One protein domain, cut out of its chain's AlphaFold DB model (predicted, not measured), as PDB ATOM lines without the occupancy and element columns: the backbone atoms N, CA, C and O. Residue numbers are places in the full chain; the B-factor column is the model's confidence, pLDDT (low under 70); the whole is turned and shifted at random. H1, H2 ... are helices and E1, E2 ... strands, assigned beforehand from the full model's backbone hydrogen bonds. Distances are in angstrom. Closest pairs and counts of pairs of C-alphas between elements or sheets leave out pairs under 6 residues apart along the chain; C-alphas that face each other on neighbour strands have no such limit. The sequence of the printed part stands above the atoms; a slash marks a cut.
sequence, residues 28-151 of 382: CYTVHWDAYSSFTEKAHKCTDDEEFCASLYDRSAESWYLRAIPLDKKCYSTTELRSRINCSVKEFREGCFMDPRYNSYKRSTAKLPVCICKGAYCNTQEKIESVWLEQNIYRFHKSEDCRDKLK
ATOM      1  N   CYS A  28      -9.125  42.136 -37.563       90.69
ATOM      2  CA  CYS A  28      -9.552  40.773 -37.258       90.69
ATOM      3  C   CYS A  28      -8.459  39.776 -37.638       90.69
ATOM      4  O   CYS A  28      -7.704  40.006 -38.589       90.69
ATOM      5  N   TYR A  29      -8.387  38.647 -36.936       86.75
ATOM      6  CA  TYR A  29      -7.530  37.546 -37.356       86.75
ATOM      7  C   TYR A  29      -8.114  36.841 -38.573       86.75
ATOM      8  O   TYR A  29      -9.327  36.670 -38.719       86.75
ATOM      9  N   THR A  30      -7.225  36.397 -39.449       80.81
ATOM     10  CA  THR A  30      -7.569  35.609 -40.623       80.81
ATOM     11  C   THR A  30      -6.700  34.373 -40.668       80.81
ATOM     12  O   THR A  30      -5.477  34.472 -40.730       80.81
ATOM     13  N   VAL A  31      -7.339  33.206 -40.657       74.06
ATOM     14  CA  VAL A  31      -6.654  31.955 -40.975       74.06
ATOM     15  C   VAL A  31      -6.394  31.916 -42.475       74.06
ATOM     16  O   VAL A  31      -7.311  32.122 -43.279       74.06
ATOM     17  N   HIS A  32      -5.150  31.621 -42.835       68.31
ATOM     18  CA  HIS A  32      -4.744  31.230 -44.174       68.31
ATOM     19  C   HIS A  32      -4.022  29.882 -44.101       68.31
ATOM     20  O   HIS A  32      -3.050  29.728 -43.359       68.31
ATOM     21  N   TRP A  33      -4.495  28.927 -44.900       63.34
ATOM     22  CA  TRP A  33      -3.829  27.648 -45.138       63.34
ATOM     23  C   TRP A  33      -2.850  27.818 -46.296       63.34
ATOM     24  O   TRP A  33      -3.247  28.336 -47.341       63.34
ATOM     25  N   ASP A  34      -1.589  27.435 -46.135       62.38
ATOM     26  CA  ASP A  34      -0.640  27.425 -47.253       62.38
ATOM     27  C   ASP A  34      -0.704  26.116 -48.073       62.38
ATOM     28  O   ASP A  34      -1.502  25.214 -47.798       62.38
ATOM     29  N   ALA A  35       0.145  26.009 -49.100       48.16
ATOM     30  CA  ALA A  35       0.234  24.826 -49.959       48.16
ATOM     31  C   ALA A  35       0.690  23.549 -49.219       48.16
ATOM     32  O   ALA A  35       0.406  22.444 -49.677       48.16
ATOM     33  N   TYR A  36       1.350  23.689 -48.067       53.28
ATOM     34  CA  TYR A  36       1.797  22.600 -47.196       53.28
ATOM     35  C   TYR A  36       0.771  22.274 -46.099       53.28
ATOM     36  O   TYR A  36       1.025  21.437 -45.235       53.28
ATOM     37  N   SER A  37      -0.407  22.911 -46.140       56.69
ATOM     38  CA  SER A  37      -1.427  22.887 -45.089       56.69
ATOM     39  C   SER A  37      -0.934  23.385 -43.722       56.69
ATOM     40  O   SER A  37      -1.485  22.990 -42.694       56.69
ATOM     41  N   SER A  38       0.057  24.283 -43.698       52.53
ATOM     42  CA  SER A  38       0.422  25.016 -42.486       52.53
ATOM     43  C   SER A  38      -0.626  26.092 -42.166       52.53
ATOM     44  O   SER A  38      -1.280  26.651 -43.054       52.53
ATOM     45  N   PHE A  39      -0.809  26.341 -40.871       63.81
ATOM     46  CA  PHE A  39      -1.771  27.289 -40.320       63.81
ATOM     47  C   PHE A  39      -1.073  28.624 -40.050       63.81
ATOM     48  O   PHE A  39      -0.134  28.681 -39.255       63.81
ATOM     49  N   THR A  40      -1.535  29.704 -40.684       65.00
ATOM     50  CA  THR A  40      -1.050  31.063 -40.394       65.00
ATOM     51  C   THR A  40      -2.203  31.997 -40.051       65.00
ATOM     52  O   THR A  40      -3.162  32.119 -40.812       65.00
ATOM     53  N   GLU A  41      -2.089  32.679 -38.913       72.88
ATOM     54  CA  GLU A  41      -2.952  33.801 -38.540       72.88
ATOM     55  C   GLU A  41      -2.340  35.101 -39.059       72.88
ATOM     56  O   GLU A  41      -1.165  35.392 -38.829       72.88
ATOM     57  N   LYS A  42      -3.135  35.898 -39.774       82.00
ATOM     58  CA  LYS A  42      -2.741  37.226 -40.256       82.00
ATOM     59  C   LYS A  42      -3.776  38.262 -39.852       82.00
ATOM     60  O   LYS A  42      -4.975  38.022 -40.000       82.00
ATOM     61  N   ALA A  43      -3.313  39.415 -39.381       87.56
ATOM     62  CA  ALA A  43      -4.162  40.576 -39.154       87.56
ATOM     63  C   ALA A  43      -4.741  41.081 -40.486       87.56
ATOM     64  O   ALA A  43      -4.012  41.278 -41.457       87.56
ATOM     65  N   HIS A  44      -6.048  41.318 -40.519       89.00
ATOM     66  CA  HIS A  44      -6.754  41.932 -41.636       89.00
ATOM     67  C   HIS A  44      -7.487  43.174 -41.139       89.00
ATOM     68  O   HIS A  44      -8.209  43.111 -40.145       89.00
ATOM     69  N   LYS A  45      -7.284  44.295 -41.832       91.75
ATOM     70  CA  LYS A  45      -7.957  45.562 -41.554       91.75
ATOM     71  C   LYS A  45      -9.324  45.571 -42.246       91.75
ATOM     72  O   LYS A  45      -9.372  45.465 -43.469       91.75
ATOM     73  N   CYS A  46     -10.393  45.715 -41.473       91.12
ATOM     74  CA  CYS A  46     -11.760  45.866 -41.970       91.12
ATOM     75  C   CYS A  46     -12.017  47.282 -42.522       91.12
ATOM     76  O   CYS A  46     -11.183  48.183 -42.356       91.12
ATOM     77  N   THR A  47     -13.184  47.511 -43.131       91.06
ATOM     78  CA  THR A  47     -13.657  48.878 -43.418       91.06
ATOM     79  C   THR A  47     -14.179  49.571 -42.154       91.06
ATOM     80  O   THR A  47     -14.540  48.923 -41.174       91.06
ATOM     81  N   ASP A  48     -14.239  50.906 -42.161       87.06
ATOM     82  CA  ASP A  48     -14.661  51.692 -40.987       87.06
ATOM     83  C   ASP A  48     -16.180  51.595 -40.679       87.06
ATOM     84  O   ASP A  48     -16.633  52.144 -39.675       87.06
ATOM     85  N   ASP A  49     -16.977  50.903 -41.512       88.62
ATOM     86  CA  ASP A  49     -18.374  50.529 -41.221       88.62
ATOM     87  C   ASP A  49     -18.528  49.110 -40.638       88.62
ATOM     88  O   ASP A  49     -19.613  48.751 -40.172       88.62
ATOM     89  N   GLU A  50     -17.471  48.293 -40.656       91.69
ATOM     90  CA  GLU A  50     -17.492  46.917 -40.163       91.69
ATOM     91  C   GLU A  50     -17.154  46.858 -38.664       91.69
ATOM     92  O   GLU A  50     -16.120  47.336 -38.203       91.69
ATOM     93  N   GLU A  51     -18.054  46.257 -37.885       92.25
ATOM     94  CA  GLU A  51     -18.038  46.296 -36.416       92.25
ATOM     95  C   GLU A  51     -17.708  44.944 -35.771       92.25
ATOM     96  O   GLU A  51     -17.400  44.892 -34.578       92.25
ATOM     97  N   PHE A  52     -17.806  43.856 -36.538       92.88
ATOM     98  CA  PHE A  52     -17.697  42.485 -36.047       92.88
ATOM     99  C   PHE A  52     -16.636  41.701 -36.816       92.88
ATOM    100  O   PHE A  52     -16.645  41.684 -38.049       92.88
ATOM    101  N   CYS A  53     -15.782  40.986 -36.087       91.94
ATOM    102  CA  CYS A  53     -14.931  39.946 -36.658       91.94
ATOM    103  C   CYS A  53     -15.702  38.630 -36.738       91.94
ATOM    104  O   CYS A  53     -16.500  38.332 -35.849       91.94
ATOM    105  N   ALA A  54     -15.432  37.826 -37.766       89.25
ATOM    106  CA  ALA A  54     -16.059  36.526 -37.966       89.25
ATOM    107  C   ALA A  54     -15.040  35.393 -38.141       89.25
ATOM    108  O   ALA A  54     -14.033  35.541 -38.836       89.25
ATOM    109  N   SER A  55     -15.373  34.229 -37.585       85.69
ATOM    110  CA  SER A  55     -14.671  32.961 -37.803       85.69
ATOM    111  C   SER A  55     -15.687  31.854 -38.090       85.69
ATOM    112  O   SER A  55     -16.742  31.799 -37.456       85.69
ATOM    113  N   LEU A  56     -15.385  30.966 -39.041       80.00
ATOM    114  CA  LEU A  56     -16.145  29.727 -39.224       80.00
ATOM    115  C   LEU A  56     -15.607  28.692 -38.233       80.00
ATOM    116  O   LEU A  56     -14.393  28.478 -38.215       80.00
ATOM    117  N   TYR A  57     -16.485  28.093 -37.424       75.81
ATOM    118  CA  TYR A  57     -16.092  27.240 -36.300       75.81
ATOM    119  C   TYR A  57     -16.554  25.785 -36.469       75.81
ATOM    120  O   TYR A  57     -17.749  25.499 -36.401       75.81
ATOM    121  N   ASP A  58     -15.618  24.849 -36.644       76.12
ATOM    122  CA  ASP A  58     -15.904  23.407 -36.618       76.12
ATOM    123  C   ASP A  58     -15.643  22.821 -35.220       76.12
ATOM    124  O   ASP A  58     -14.499  22.674 -34.793       76.12
ATOM    125  N   ARG A  59     -16.714  22.455 -34.500       69.19
ATOM    126  CA  ARG A  59     -16.617  21.773 -33.194       69.19
ATOM    127  C   ARG A  59     -16.253  20.284 -33.314       69.19
ATOM    128  O   ARG A  59     -15.727  19.720 -32.359       69.19
ATOM    129  N   SER A  60     -16.578  19.641 -34.435       67.38
ATOM    130  CA  SER A  60     -16.297  18.218 -34.686       67.38
ATOM    131  C   SER A  60     -14.850  17.944 -35.097       67.38
ATOM    132  O   SER A  60     -14.413  16.798 -35.045       67.38
ATOM    133  N   ALA A  61     -14.091  18.981 -35.450       68.00
ATOM    134  CA  ALA A  61     -12.666  18.888 -35.715       68.00
ATOM    135  C   ALA A  61     -11.868  18.379 -34.494       68.00
ATOM    136  O   ALA A  61     -11.758  19.043 -33.454       68.00
ATOM    137  N   GLU A  62     -11.253  17.205 -34.672       57.00
ATOM    138  CA  GLU A  62     -10.386  16.524 -33.697       57.00
ATOM    139  C   GLU A  62      -9.128  17.337 -33.342       57.00
ATOM    140  O   GLU A  62      -8.561  17.171 -32.263       57.00
ATOM    141  N   SER A  63      -8.702  18.245 -34.227       61.03
ATOM    142  CA  SER A  63      -7.558  19.131 -34.024       61.03
ATOM    143  C   SER A  63      -7.969  20.603 -33.953       61.03
ATOM    144  O   SER A  63      -8.855  21.064 -34.673       61.03
ATOM    145  N   TRP A  64      -7.273  21.368 -33.109       57.91
ATOM    146  CA  TRP A  64      -7.511  22.804 -32.917       57.91
ATOM    147  C   TRP A  64      -7.373  23.603 -34.228       57.91
ATOM    148  O   TRP A  64      -8.217  24.437 -34.544       57.91
ATOM    149  N   TYR A  65      -6.375  23.269 -35.054       55.44
ATOM    150  CA  TYR A  65      -6.091  23.954 -36.319       55.44
ATOM    151  C   TYR A  65      -7.153  23.721 -37.413       55.44
ATOM    152  O   TYR A  65      -7.232  24.501 -38.359       55.44
ATOM    153  N   LEU A  66      -7.987  22.675 -37.300       52.19
ATOM    154  CA  LEU A  66      -9.136  22.459 -38.191       52.19
ATOM    155  C   LEU A  66     -10.390  23.232 -37.749       52.19
ATOM    156  O   LEU A  66     -11.307  23.381 -38.555       52.19
ATOM    157  N   ARG A  67     -10.437  23.755 -36.513       59.56
ATOM    158  CA  ARG A  67     -11.620  24.459 -35.988       59.56
ATOM    159  C   ARG A  67     -11.853  25.812 -36.642       59.56
ATOM    160  O   ARG A  67     -13.004  26.191 -36.814       59.56
ATOM    161  N   ALA A  68     -10.788  26.536 -36.983       59.41
ATOM    162  CA  ALA A  68     -10.858  27.886 -37.531       59.41
ATOM    163  C   ALA A  68     -10.637  27.872 -39.054       59.41
ATOM    164  O   ALA A  68      -9.516  27.749 -39.549       59.41
ATOM    165  N   ILE A  69     -11.726  27.985 -39.814       64.31
ATOM    166  CA  ILE A  69     -11.714  27.823 -41.275       64.31
ATOM    167  C   ILE A  69     -11.700  29.183 -42.000       64.31
ATOM    168  O   ILE A  69     -12.377  30.123 -41.570       64.31
ATOM    169  N   PRO A  70     -10.951  29.328 -43.115       64.88
ATOM    170  CA  PRO A  70     -10.924  30.558 -43.904       64.88
ATOM    171  C   PRO A  70     -12.298  30.898 -44.505       64.88
ATOM    172  O   PRO A  70     -12.714  30.316 -45.501       64.88
ATOM    173  N   LEU A  71     -12.959  31.908 -43.936       71.75
ATOM    174  CA  LEU A  71     -14.064  32.641 -44.569       71.75
ATOM    175  C   LEU A  71     -13.549  33.554 -45.692       71.75
ATOM    176  O   LEU A  71     -12.469  34.126 -45.546       71.75
ATOM    177  N   ASP A  72     -14.338  33.795 -46.741       67.50
ATOM    178  CA  ASP A  72     -14.009  34.831 -47.743       67.50
ATOM    179  C   ASP A  72     -14.227  36.241 -47.179       67.50
ATOM    180  O   ASP A  72     -13.441  37.149 -47.435       67.50
ATOM    181  N   LYS A  73     -15.280  36.415 -46.367       78.00
ATOM    182  CA  LYS A  73     -15.588  37.668 -45.668       78.00
ATOM    183  C   LYS A  73     -15.297  37.529 -44.174       78.00
ATOM    184  O   LYS A  73     -15.935  36.734 -43.486       78.00
ATOM    185  N   LYS A  74     -14.301  38.290 -43.711       85.94
ATOM    186  CA  LYS A  74     -13.699  38.228 -42.363       85.94
ATOM    187  C   LYS A  74     -14.343  39.194 -41.366       85.94
ATOM    188  O   LYS A  74     -14.366  38.925 -40.170       85.94
ATOM    189  N   CYS A  75     -14.840  40.310 -41.882       91.31
ATOM    190  CA  CYS A  75     -15.414  41.418 -41.138       91.31
ATOM    191  C   CYS A  75     -16.875  41.612 -41.566       91.31
ATOM    192  O   CYS A  75     -17.249  41.251 -42.684       91.31
ATOM    193  N   TYR A  76     -17.716  42.134 -40.676       90.94
ATOM    194  CA  TYR A  76     -19.139  42.345 -40.935       90.94
ATOM    195  C   TYR A  76     -19.626  43.656 -40.307       90.94
ATOM    196  O   TYR A  76     -19.360  43.940 -39.139       90.94
ATOM    197  N   SER A  77     -20.398  44.433 -41.067       90.88
ATOM    198  CA  SER A  77     -21.156  45.581 -40.565       90.88
ATOM    199  C   SER A  77     -22.552  45.152 -40.114       90.88
ATOM    200  O   SER A  77     -23.104  44.165 -40.614       90.88
ATOM    201  N   THR A  78     -23.172  45.905 -39.197       88.44
ATOM    202  CA  THR A  78     -24.554  45.639 -38.744       88.44
ATOM    203  C   THR A  78     -25.539  45.524 -39.922       88.44
ATOM    204  O   THR A  78     -26.462  44.710 -39.884       88.44
ATOM    205  N   THR A  79     -25.322  46.272 -41.010       86.88
ATOM    206  CA  THR A  79     -26.136  46.210 -42.239       86.88
ATOM    207  C   THR A  79     -26.031  44.859 -42.958       86.88
ATOM    208  O   THR A  79     -27.053  44.299 -43.357       86.88
ATOM    209  N   GLU A  80     -24.820  44.306 -43.090       87.12
ATOM    210  CA  GLU A  80     -24.575  42.982 -43.685       87.12
ATOM    211  C   GLU A  80     -25.131  41.852 -42.797       87.12
ATOM    212  O   GLU A  80     -25.689  40.873 -43.292       87.12
ATOM    213  N   LEU A  81     -25.044  41.995 -41.472       87.56
ATOM    214  CA  LEU A  81     -25.647  41.032 -40.546       87.56
ATOM    215  C   LEU A  81     -27.181  41.072 -40.602       87.56
ATOM    216  O   LEU A  81     -27.810  40.013 -40.619       87.56
ATOM    217  N   ARG A  82     -27.808  42.254 -40.720       85.75
ATOM    218  CA  ARG A  82     -29.266  42.352 -40.930       85.75
ATOM    219  C   ARG A  82     -29.697  41.682 -42.234       85.75
ATOM    220  O   ARG A  82     -30.699  40.976 -42.217       85.75
ATOM    221  N   SER A  83     -28.965  41.893 -43.334       82.00
ATOM    222  CA  SER A  83     -29.323  41.351 -44.655       82.00
ATOM    223  C   SER A  83     -29.179  39.829 -44.741       82.00
ATOM    224  O   SER A  83     -29.988  39.180 -45.401       82.00
ATOM    225  N   ARG A  84     -28.187  39.247 -44.056       80.12
ATOM    226  CA  ARG A  84     -27.975  37.790 -44.014       80.12
ATOM    227  C   ARG A  84     -28.840  37.094 -42.975       80.12
ATOM    228  O   ARG A  84     -29.468  36.087 -43.280       80.12
ATOM    229  N   ILE A  85     -28.846  37.606 -41.747       82.00
ATOM    230  CA  ILE A  85     -29.423  36.925 -40.590       82.00
ATOM    231  C   ILE A  85     -30.893  37.311 -40.449       82.00
ATOM    232  O   ILE A  85     -31.771  36.513 -40.768       82.00
ATOM    233  N   ASN A  86     -31.187  38.523 -39.976       78.44
ATOM    234  CA  ASN A  86     -32.549  38.931 -39.641       78.44
ATOM    235  C   ASN A  86     -32.706  40.459 -39.660       78.44
ATOM    236  O   ASN A  86     -32.104  41.170 -38.856       78.44
ATOM    237  N   CYS A  87     -33.587  40.944 -40.536       76.12
ATOM    238  CA  CYS A  87     -33.870  42.365 -40.734       76.12
ATOM    239  C   CYS A  87     -34.377  43.079 -39.467       76.12
ATOM    240  O   CYS A  87     -34.151  44.276 -39.313       76.12
ATOM    241  N   SER A  88     -35.081  42.362 -38.582       75.69
ATOM    242  CA  SER A  88     -35.721  42.924 -37.384       75.69
ATOM    243  C   SER A  88     -34.762  43.103 -36.200       75.69
ATOM    244  O   SER A  88     -35.151  43.667 -35.178       75.69
ATOM    245  N   VAL A  89     -33.518  42.621 -36.304       78.19
ATOM    246  CA  VAL A  89     -32.503  42.782 -35.256       78.19
ATOM    247  C   VAL A  89     -31.919  44.192 -35.339       78.19
ATOM    248  O   VAL A  89     -31.158  44.521 -36.251       78.19
ATOM    249  N   LYS A  90     -32.289  45.050 -34.381       77.38
ATOM    250  CA  LYS A  90     -31.793  46.435 -34.327       77.38
ATOM    251  C   LYS A  90     -30.311  46.497 -33.952       77.38
ATOM    252  O   LYS A  90     -29.584  47.267 -34.571       77.38
ATOM    253  N   GLU A  91     -29.848  45.630 -33.058       83.81
ATOM    254  CA  GLU A  91     -28.445  45.530 -32.643       83.81
ATOM    255  C   GLU A  91     -28.024  44.060 -32.580       83.81
ATOM    256  O   GLU A  91     -28.727  43.243 -31.982       83.81
ATOM    257  N   PHE A  92     -26.879  43.722 -33.178       86.56
ATOM    258  CA  PHE A  92     -26.259  42.411 -32.993       86.56
ATOM    259  C   PHE A  92     -25.323  42.435 -31.784       86.56
ATOM    260  O   PHE A  92     -24.559  43.377 -31.578       86.56
ATOM    261  N   ARG A  93     -25.384  41.366 -30.996       88.06
ATOM    262  CA  ARG A  93     -24.388  40.999 -29.987       88.06
ATOM    263  C   ARG A  93     -23.432  39.961 -30.578       88.06
ATOM    264  O   ARG A  93     -23.601  39.518 -31.715       88.06
ATOM    265  N   GLU A  94     -22.462  39.531 -29.791       90.19
ATOM    266  CA  GLU A  94     -21.669  38.348 -30.123       90.19
ATOM    267  C   GLU A  94     -22.579  37.104 -30.176       90.19
ATOM    268  O   GLU A  94     -23.550  37.003 -29.423       90.19
ATOM    269  N   GLY A  95     -22.321  36.191 -31.111       89.56
ATOM    270  CA  GLY A  95     -23.167  35.018 -31.347       89.56
ATOM    271  C   GLY A  95     -22.836  34.305 -32.656       89.56
ATOM    272  O   GLY A  95     -21.892  34.682 -33.346       89.56
ATOM    273  N   CYS A  96     -23.603  33.277 -33.022       87.38
ATOM    274  CA  CYS A  96     -23.289  32.412 -34.164       87.38
ATOM    275  C   CYS A  96     -24.507  32.096 -35.050       87.38
ATOM    276  O   CYS A  96     -25.646  32.105 -34.587       87.38
ATOM    277  N   PHE A  97     -24.284  31.813 -36.337       85.81
ATOM    278  CA  PHE A  97     -25.330  31.572 -37.337       85.81
ATOM    279  C   PHE A  97     -24.866  30.637 -38.470       85.81
ATOM    280  O   PHE A  97     -23.724  30.675 -38.913       85.81
ATOM    281  N   MET A  98     -25.769  29.787 -38.963       82.00
ATOM    282  CA  MET A  98     -25.489  28.743 -39.969       82.00
ATOM    283  C   MET A  98     -25.602  29.264 -41.417       82.00
ATOM    284  O   MET A  98     -26.555  28.911 -42.115       82.00
ATOM    285  N   ASP A  99     -24.691  30.141 -41.865       79.00
ATOM    286  CA  ASP A  99     -24.761  30.777 -43.201       79.00
ATOM    287  C   ASP A  99     -24.801  29.721 -44.338       79.00
ATOM    288  O   ASP A  99     -23.858  28.935 -44.483       79.00
ATOM    289  N   PRO A 100     -25.859  29.694 -45.181       74.38
ATOM    290  CA  PRO A 100     -25.976  28.776 -46.317       74.38
ATOM    291  C   PRO A 100     -24.773  28.740 -47.264       74.38
ATOM    292  O   PRO A 100     -24.550  27.706 -47.886       74.38
ATOM    293  N   ARG A 101     -23.985  29.820 -47.353       75.50
ATOM    294  CA  ARG A 101     -22.771  29.889 -48.184       75.50
ATOM    295  C   ARG A 101     -21.632  29.013 -47.660       75.50
ATOM    296  O   ARG A 101     -20.825  28.546 -48.454       75.50
ATOM    297  N   TYR A 102     -21.572  28.794 -46.346       72.62
ATOM    298  CA  TYR A 102     -20.489  28.068 -45.671       72.62
ATOM    299  C   TYR A 102     -20.912  26.684 -45.145       72.62
ATOM    300  O   TYR A 102     -20.061  25.856 -44.824       72.62
ATOM    301  N   ASN A 103     -22.214  26.375 -45.180       65.44
ATOM    302  CA  ASN A 103     -22.804  25.061 -44.875       65.44
ATOM    303  C   ASN A 103     -22.381  23.904 -45.821       65.44
ATOM    304  O   ASN A 103     -22.923  22.806 -45.706       65.44
ATOM    305  N   SER A 104     -21.461  24.136 -46.763       60.22
ATOM    306  CA  SER A 104     -20.957  23.170 -47.757       60.22
ATOM    307  C   SER A 104     -19.418  23.110 -47.825       60.22
ATOM    308  O   SER A 104     -18.849  22.704 -48.841       60.22
ATOM    309  N   TYR A 105     -18.721  23.534 -46.763       63.75
ATOM    310  CA  TYR A 105     -17.258  23.608 -46.749       63.75
ATOM    311  C   TYR A 105     -16.585  22.242 -46.980       63.75
ATOM    312  O   TYR A 105     -16.649  21.347 -46.145       63.75
ATOM    313  N   LYS A 106     -15.859  22.110 -48.099       60.28
ATOM    314  CA  LYS A 106     -15.370  20.836 -48.672       60.28
ATOM    315  C   LYS A 106     -14.523  19.934 -47.748       60.28
ATOM    316  O   LYS A 106     -14.333  18.769 -48.085       60.28
ATOM    317  N   ARG A 107     -13.988  20.435 -46.625       59.78
ATOM    318  CA  ARG A 107     -13.214  19.631 -45.653       59.78
ATOM    319  C   ARG A 107     -14.014  19.168 -44.423       59.78
ATOM    320  O   ARG A 107     -13.441  18.462 -43.605       59.78
ATOM    321  N   SER A 108     -15.292  19.532 -44.285       61.50
ATOM    322  CA  SER A 108     -16.156  19.063 -43.190       61.50
ATOM    323  C   SER A 108     -17.480  18.518 -43.723       61.50
ATOM    324  O   SER A 108     -18.040  19.028 -44.691       61.50
ATOM    325  N   THR A 109     -17.986  17.462 -43.089       62.34
ATOM    326  CA  THR A 109     -19.316  16.892 -43.363       62.34
ATOM    327  C   THR A 109     -20.413  17.532 -42.507       62.34
ATOM    328  O   THR A 109     -21.598  17.289 -42.743       62.34
ATOM    329  N   ALA A 110     -20.041  18.363 -41.527       67.06
ATOM    330  CA  ALA A 110     -20.961  19.100 -40.673       67.06
ATOM    331  C   ALA A 110     -21.373  20.447 -41.295       67.06
ATOM    332  O   ALA A 110     -20.638  21.063 -42.066       67.06
ATOM    333  N   LYS A 111     -22.553  20.951 -40.910       72.12
ATOM    334  CA  LYS A 111     -22.946  22.341 -41.187       72.12
ATOM    335  C   LYS A 111     -22.222  23.260 -40.212       72.12
ATOM    336  O   LYS A 111     -22.398  23.117 -39.002       72.12
ATOM    337  N   LEU A 112     -21.410  24.170 -40.742       77.81
ATOM    338  CA  LEU A 112     -20.497  24.971 -39.938       77.81
ATOM    339  C   LEU A 112     -21.082  26.353 -39.606       77.81
ATOM    340  O   LEU A 112     -21.431  27.104 -40.521       77.81
ATOM    341  N   PRO A 113     -21.173  26.725 -38.316       82.56
ATOM    342  CA  PRO A 113     -21.579  28.060 -37.909       82.56
ATOM    343  C   PRO A 113     -20.500  29.101 -38.223       82.56
ATOM    344  O   PRO A 113     -19.313  28.911 -37.950       82.56
ATOM    345  N   VAL A 114     -20.941  30.257 -38.715       86.69
ATOM    346  CA  VAL A 114     -20.194  31.514 -38.643       86.69
ATOM    347  C   VAL A 114     -20.442  32.105 -37.259       86.69
ATOM    348  O   VAL A 114     -21.590  32.367 -36.905       86.69
ATOM    349  N   CYS A 115     -19.392  32.320 -36.478       88.44
ATOM    350  CA  CYS A 115     -19.455  33.015 -35.196       88.44
ATOM    351  C   CYS A 115     -18.888  34.429 -35.332       88.44
ATOM    352  O   CYS A 115     -17.878  34.622 -36.008       88.44
ATOM    353  N   ILE A 116     -19.538  35.400 -34.686       90.88
ATOM    354  CA  ILE A 116     -19.158  36.816 -34.665       90.88
ATOM    355  C   ILE A 116     -18.878  37.314 -33.249       90.88
ATOM    356  O   ILE A 116     -19.603  36.997 -32.306       90.88
ATOM    357  N   CYS A 117     -17.855  38.154 -33.132       90.88
ATOM    358  CA  CYS A 117     -17.457  38.862 -31.915       90.88
ATOM    359  C   CYS A 117     -17.216  40.350 -32.224       90.88
ATOM    360  O   CYS A 117     -17.123  40.727 -33.397       90.88
ATOM    361  N   LYS A 118     -17.124  41.204 -31.198       91.19
ATOM    362  CA  LYS A 118     -16.932  42.657 -31.356       91.19
ATOM    363  C   LYS A 118     -15.616  43.133 -30.734       91.19
ATOM    364  O   LYS A 118     -15.281  42.771 -29.612       91.19
ATOM    365  N   GLY A 119     -14.912  44.013 -31.449       89.88
ATOM    366  CA  GLY A 119     -13.624  44.579 -31.030       89.88
ATOM    367  C   GLY A 119     -12.425  43.968 -31.759       89.88
ATOM    368  O   GLY A 119     -12.513  42.891 -32.345       89.88
ATOM    369  N   ALA A 120     -11.300  44.686 -31.765       89.56
ATOM    370  CA  ALA A 120     -10.117  44.272 -32.514       89.56
ATOM    371  C   ALA A 120      -9.554  42.940 -31.994       89.56
ATOM    372  O   ALA A 120      -9.486  42.716 -30.787       89.56
ATOM    373  N   TYR A 121      -9.142  42.076 -32.922       89.06
ATOM    374  CA  TYR A 121      -8.525  40.770 -32.672       89.06
ATOM    375  C   TYR A 121      -9.396  39.776 -31.879       89.06
ATOM    376  O   TYR A 121      -8.904  38.736 -31.453       89.06
ATOM    377  N   CYS A 122     -10.701  40.037 -31.722       89.56
ATOM    378  CA  CYS A 122     -11.574  39.237 -30.859       89.56
ATOM    379  C   CYS A 122     -11.804  37.795 -31.339       89.56
ATOM    380  O   CYS A 122     -12.221  36.957 -30.546       89.56
ATOM    381  N   ASN A 123     -11.580  37.478 -32.620       87.00
ATOM    382  CA  ASN A 123     -12.001  36.204 -33.216       87.00
ATOM    383  C   ASN A 123     -10.998  35.048 -33.027       87.00
ATOM    384  O   ASN A 123     -10.887  34.178 -33.895       87.00
ATOM    385  N   THR A 124     -10.296  35.042 -31.888       83.00
ATOM    386  CA  THR A 124      -9.450  33.931 -31.425       83.00
ATOM    387  C   THR A 124     -10.287  32.683 -31.138       83.00
ATOM    388  O   THR A 124     -11.493  32.768 -30.891       83.00
ATOM    389  N   GLN A 125      -9.651  31.508 -31.131       78.19
ATOM    390  CA  GLN A 125     -10.347  30.248 -30.859       78.19
ATOM    391  C   GLN A 125     -11.064  30.262 -29.496       78.19
ATOM    392  O   GLN A 125     -12.251  29.964 -29.444       78.19
ATOM    393  N   GLU A 126     -10.386  30.662 -28.416       80.75
ATOM    394  CA  GLU A 126     -10.956  30.701 -27.057       80.75
ATOM    395  C   GLU A 126     -12.208  31.589 -26.972       80.75
ATOM    396  O   GLU A 126     -13.244  31.173 -26.447       80.75
ATOM    397  N   LYS A 127     -12.152  32.799 -27.545       85.44
ATOM    398  CA  LYS A 127     -13.283  33.731 -27.513       85.44
ATOM    399  C   LYS A 127     -14.449  33.246 -28.378       85.44
ATOM    400  O   LYS A 127     -15.600  33.378 -27.972       85.44
ATOM    401  N   ILE A 128     -14.174  32.644 -29.536       84.25
ATOM    402  CA  ILE A 128     -15.209  32.040 -30.388       84.25
ATOM    403  C   ILE A 128     -15.826  30.795 -29.723       84.25
ATOM    404  O   ILE A 128     -17.038  30.600 -29.818       84.25
ATOM    405  N   GLU A 129     -15.043  30.003 -28.983       80.62
ATOM    406  CA  GLU A 129     -15.554  28.890 -28.176       80.62
ATOM    407  C   GLU A 129     -16.460  29.384 -27.028       80.62
ATOM    408  O   GLU A 129     -17.539  28.814 -26.850       80.62
ATOM    409  N   SER A 130     -16.128  30.487 -26.334       83.62
ATOM    410  CA  SER A 130     -17.038  31.143 -25.364       83.62
ATOM    411  C   SER A 130     -18.349  31.585 -26.024       83.62
ATOM    412  O   SER A 130     -19.427  31.185 -25.587       83.62
ATOM    413  N   VAL A 131     -18.268  32.332 -27.131       85.62
ATOM    414  CA  VAL A 131     -19.438  32.871 -27.846       85.62
ATOM    415  C   VAL A 131     -20.360  31.759 -28.369       85.62
ATOM    416  O   VAL A 131     -21.584  31.915 -28.372       85.62
ATOM    417  N   TRP A 132     -19.801  30.612 -28.768       80.06
ATOM    418  CA  TRP A 132     -20.576  29.425 -29.134       80.06
ATOM    419  C   TRP A 132     -21.226  28.740 -27.916       80.06
ATOM    420  O   TRP A 132     -22.395  28.349 -27.980       80.06
ATOM    421  N   LEU A 133     -20.499  28.604 -26.800       79.06
ATOM    422  CA  LEU A 133     -21.000  27.984 -25.564       79.06
ATOM    423  C   LEU A 133     -22.101  28.807 -24.877       79.06
ATOM    424  O   LEU A 133     -22.998  28.222 -24.274       79.06
ATOM    425  N   GLU A 134     -22.088  30.132 -25.030       78.69
ATOM    426  CA  GLU A 134     -23.145  31.051 -24.574       78.69
ATOM    427  C   GLU A 134     -24.464  30.924 -25.376       78.69
ATOM    428  O   GLU A 134     -25.471  31.530 -25.016       78.69
ATOM    429  N   GLN A 135     -24.487  30.122 -26.451       64.69
ATOM    430  CA  GLN A 135     -25.665  29.785 -27.267       64.69
ATOM    431  C   GLN A 135     -26.482  30.976 -27.810       64.69
ATOM    432  O   GLN A 135     -27.679  30.841 -28.081       64.69
ATOM    433  N   ASN A 136     -25.838  32.113 -28.095       65.56
ATOM    434  CA  ASN A 136     -26.425  33.193 -28.901       65.56
ATOM    435  C   ASN A 136     -26.533  32.776 -30.386       65.56
ATOM    436  O   ASN A 136     -25.883  33.335 -31.269       65.56
ATOM    437  N   ILE A 137     -27.343  31.750 -30.670       74.75
ATOM    438  CA  ILE A 137     -27.568  31.214 -32.015       74.75
ATOM    439  C   ILE A 137     -28.647  32.046 -32.706       74.75
ATOM    440  O   ILE A 137     -29.845  31.919 -32.424       74.75
ATOM    441  N   TYR A 138     -28.236  32.887 -33.650       76.50
ATOM    442  CA  TYR A 138     -29.171  33.698 -34.413       76.50
ATOM    443  C   TYR A 138     -29.970  32.861 -35.412       76.50
ATOM    444  O   TYR A 138     -29.450  31.995 -36.118       76.50
ATOM    445  N   ARG A 139     -31.265  33.173 -35.510       69.19
ATOM    446  CA  ARG A 139     -32.184  32.557 -36.471       69.19
ATOM    447  C   ARG A 139     -32.266  33.392 -37.741       69.19
ATOM    448  O   ARG A 139     -32.483  34.602 -37.670       69.19
ATOM    449  N   PHE A 140     -32.173  32.720 -38.883       69.06
ATOM    450  CA  PHE A 140     -32.443  33.324 -40.181       69.06
ATOM    451  C   PHE A 140     -33.904  33.759 -40.304       69.06
ATOM    452  O   PHE A 140     -34.821  33.052 -39.875       69.06
ATOM    453  N   HIS A 141     -34.116  34.903 -40.943       66.44
ATOM    454  CA  HIS A 141     -35.399  35.242 -41.540       66.44
ATOM    455  C   HIS A 141     -35.766  34.219 -42.632       66.44
ATOM    456  O   HIS A 141     -34.896  33.623 -43.270       66.44
ATOM    457  N   LYS A 142     -37.068  34.006 -42.863       58.41
ATOM    458  CA  LYS A 142     -37.522  33.344 -44.098       58.41
ATOM    459  C   LYS A 142     -37.191  34.260 -45.280       58.41
ATOM    460  O   LYS A 142     -37.203  35.472 -45.105       58.41
ATOM    461  N   SER A 143     -36.906  33.681 -46.445       53.81
ATOM    462  CA  SER A 143     -36.415  34.364 -47.653       53.81
ATOM    463  C   SER A 143     -37.293  35.549 -48.087       53.81
ATOM    464  O   SER A 143     -38.284  35.368 -48.793       53.81
ATOM    465  N   GLU A 144     -36.932  36.754 -47.647       55.12
ATOM    466  CA  GLU A 144     -37.740  37.969 -47.776       55.12
ATOM    467  C   GLU A 144     -36.794  39.179 -47.662       55.12
ATOM    468  O   GLU A 144     -36.291  39.460 -46.576       55.12
ATOM    469  N   ASP A 145     -36.484  39.850 -48.782       59.50
ATOM    470  CA  ASP A 145     -35.339  40.775 -48.871       59.50
ATOM    471  C   ASP A 145     -35.424  41.918 -47.841       59.50
ATOM    472  O   ASP A 145     -36.286  42.804 -47.900       59.50
ATOM    473  N   CYS A 146     -34.480  41.922 -46.896       65.50
ATOM    474  CA  CYS A 146     -34.415  42.903 -45.820       65.50
ATOM    475  C   CYS A 146     -34.343  44.359 -46.303       65.50
ATOM    476  O   CYS A 146     -34.712  45.264 -45.546       65.50
ATOM    477  N   ARG A 147     -33.920  44.611 -47.551       62.56
ATOM    478  CA  ARG A 147     -33.898  45.957 -48.141       62.56
ATOM    479  C   ARG A 147     -35.287  46.590 -48.204       62.56
ATOM    480  O   ARG A 147     -35.383  47.803 -48.040       62.56
ATOM    481  N   ASP A 148     -36.356  45.815 -48.363       62.19
ATOM    482  CA  ASP A 148     -37.708  46.378 -48.469       62.19
ATOM    483  C   ASP A 148     -38.334  46.691 -47.104       62.19
ATOM    484  O   ASP A 148     -39.025  47.703 -46.958       62.19
ATOM    485  N   LYS A 149     -37.997  45.925 -46.058       60.84
ATOM    486  CA  LYS A 149     -38.379  46.266 -44.674       60.84
ATOM    487  C   LYS A 149     -37.639  47.510 -44.170       60.84
ATOM    488  O   LYS A 149     -38.277  48.393 -43.600       60.84
ATOM    489  N   LEU A 150     -36.343  47.642 -44.469       58.97
ATOM    490  CA  LEU A 150     -35.544  48.831 -44.130       58.97
ATOM    491  C   LEU A 150     -36.062  50.109 -44.820       58.97
ATOM    492  O   LEU A 150     -36.153  51.158 -44.182       58.97
ATOM    493  N   LYS A 151     -36.474  50.030 -46.097       59.72
ATOM    494  CA  LYS A 151     -37.162  51.143 -46.783       59.72
ATOM    495  C   LYS A 151     -38.478  51.511 -46.088       59.72
ATOM    496  O   LYS A 151     -38.778  52.695 -45.947       59.72
TER     497      LYS A 151
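Overview. This is residues 28 to 151 of the 382 residues of the protein "Secretory protein (LS110p)" of Litomosoides sigmodontis (UniProt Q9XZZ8). A small three-stranded sheet, E3, E5 and E4, makes the core, with H3 across one face. The hairpin E1 and E2 lies at one end of the long axis, and H2 with H4, the last element of the printed part, lies at the other. The 124 printed residues run E1 E2 E3 H1 H2 E4 E5 H3 H4; the class is mixed, helices and strands, with under half of the residues in named elements. The sheet is antiparallel in the order E3 - E5 - E4. The whole is compact, with a radius of gyration of the C-alphas of 14.5 A and spans of 48 by 32 by 28 A.

Along the chain. E1, residues 28 to 33, begins at C-alpha 28 (-9.552, 40.773, -37.258) and is 16.3 A long; E2, residues 39 to 45, is 19.3 A. E3, residues 52 to 57, is 15.3 A. H1 is residues 64 to 67, H2 78 to 84, E4 95 to 97. E5, residues 114 to 118, is 13.7 A, and H3, residues 125 to 133, 12.1 A. H4, residues 146 to 151, ends at C-alpha 151 (-37.162, 51.143, -46.783).

Arrangement. E1 and E2 form a hairpin, with N 30 and O 42 2.8 A apart. The closest C-alphas of E1 and E3, Cys 28 and Cys 53, are 5.5 A apart. E3 and E5 are antiparallel, N 115 and O 55 being 2.9 A apart; the hairpin E4 and E5 has N 97 and O 114 at 2.8 A. H3 is on this sheet at a height of 8.6 A and runs across the strands, 83 degrees to E3 on the local plane; its closest C-alpha pair with E5 is Ile 128 and Cys 115, 6.5 A. H2 only grazes the sheet. H2 and H4 only just touch, with 3 pairs of C-alphas within 8 A, the closest Ser 83 and Cys 146, 5.4 A. H1 is not on the sheet, only just, with 4 pairs within 10 A. Every O i to N i+4 pair is within hydrogen-bond range in H2, H3 and H4; H1 is too short for one.

Size, cuts and confidence. The farthest C-alphas, Tyr 36 and Lys 151, are 48.3 A apart. The printed part has no cut; the links E4 to E5 and H3 to H4 are long. Mean pLDDT of the printed part is 75.8, with 45 residues under 70, among them 59 to 70 and 139 to 151.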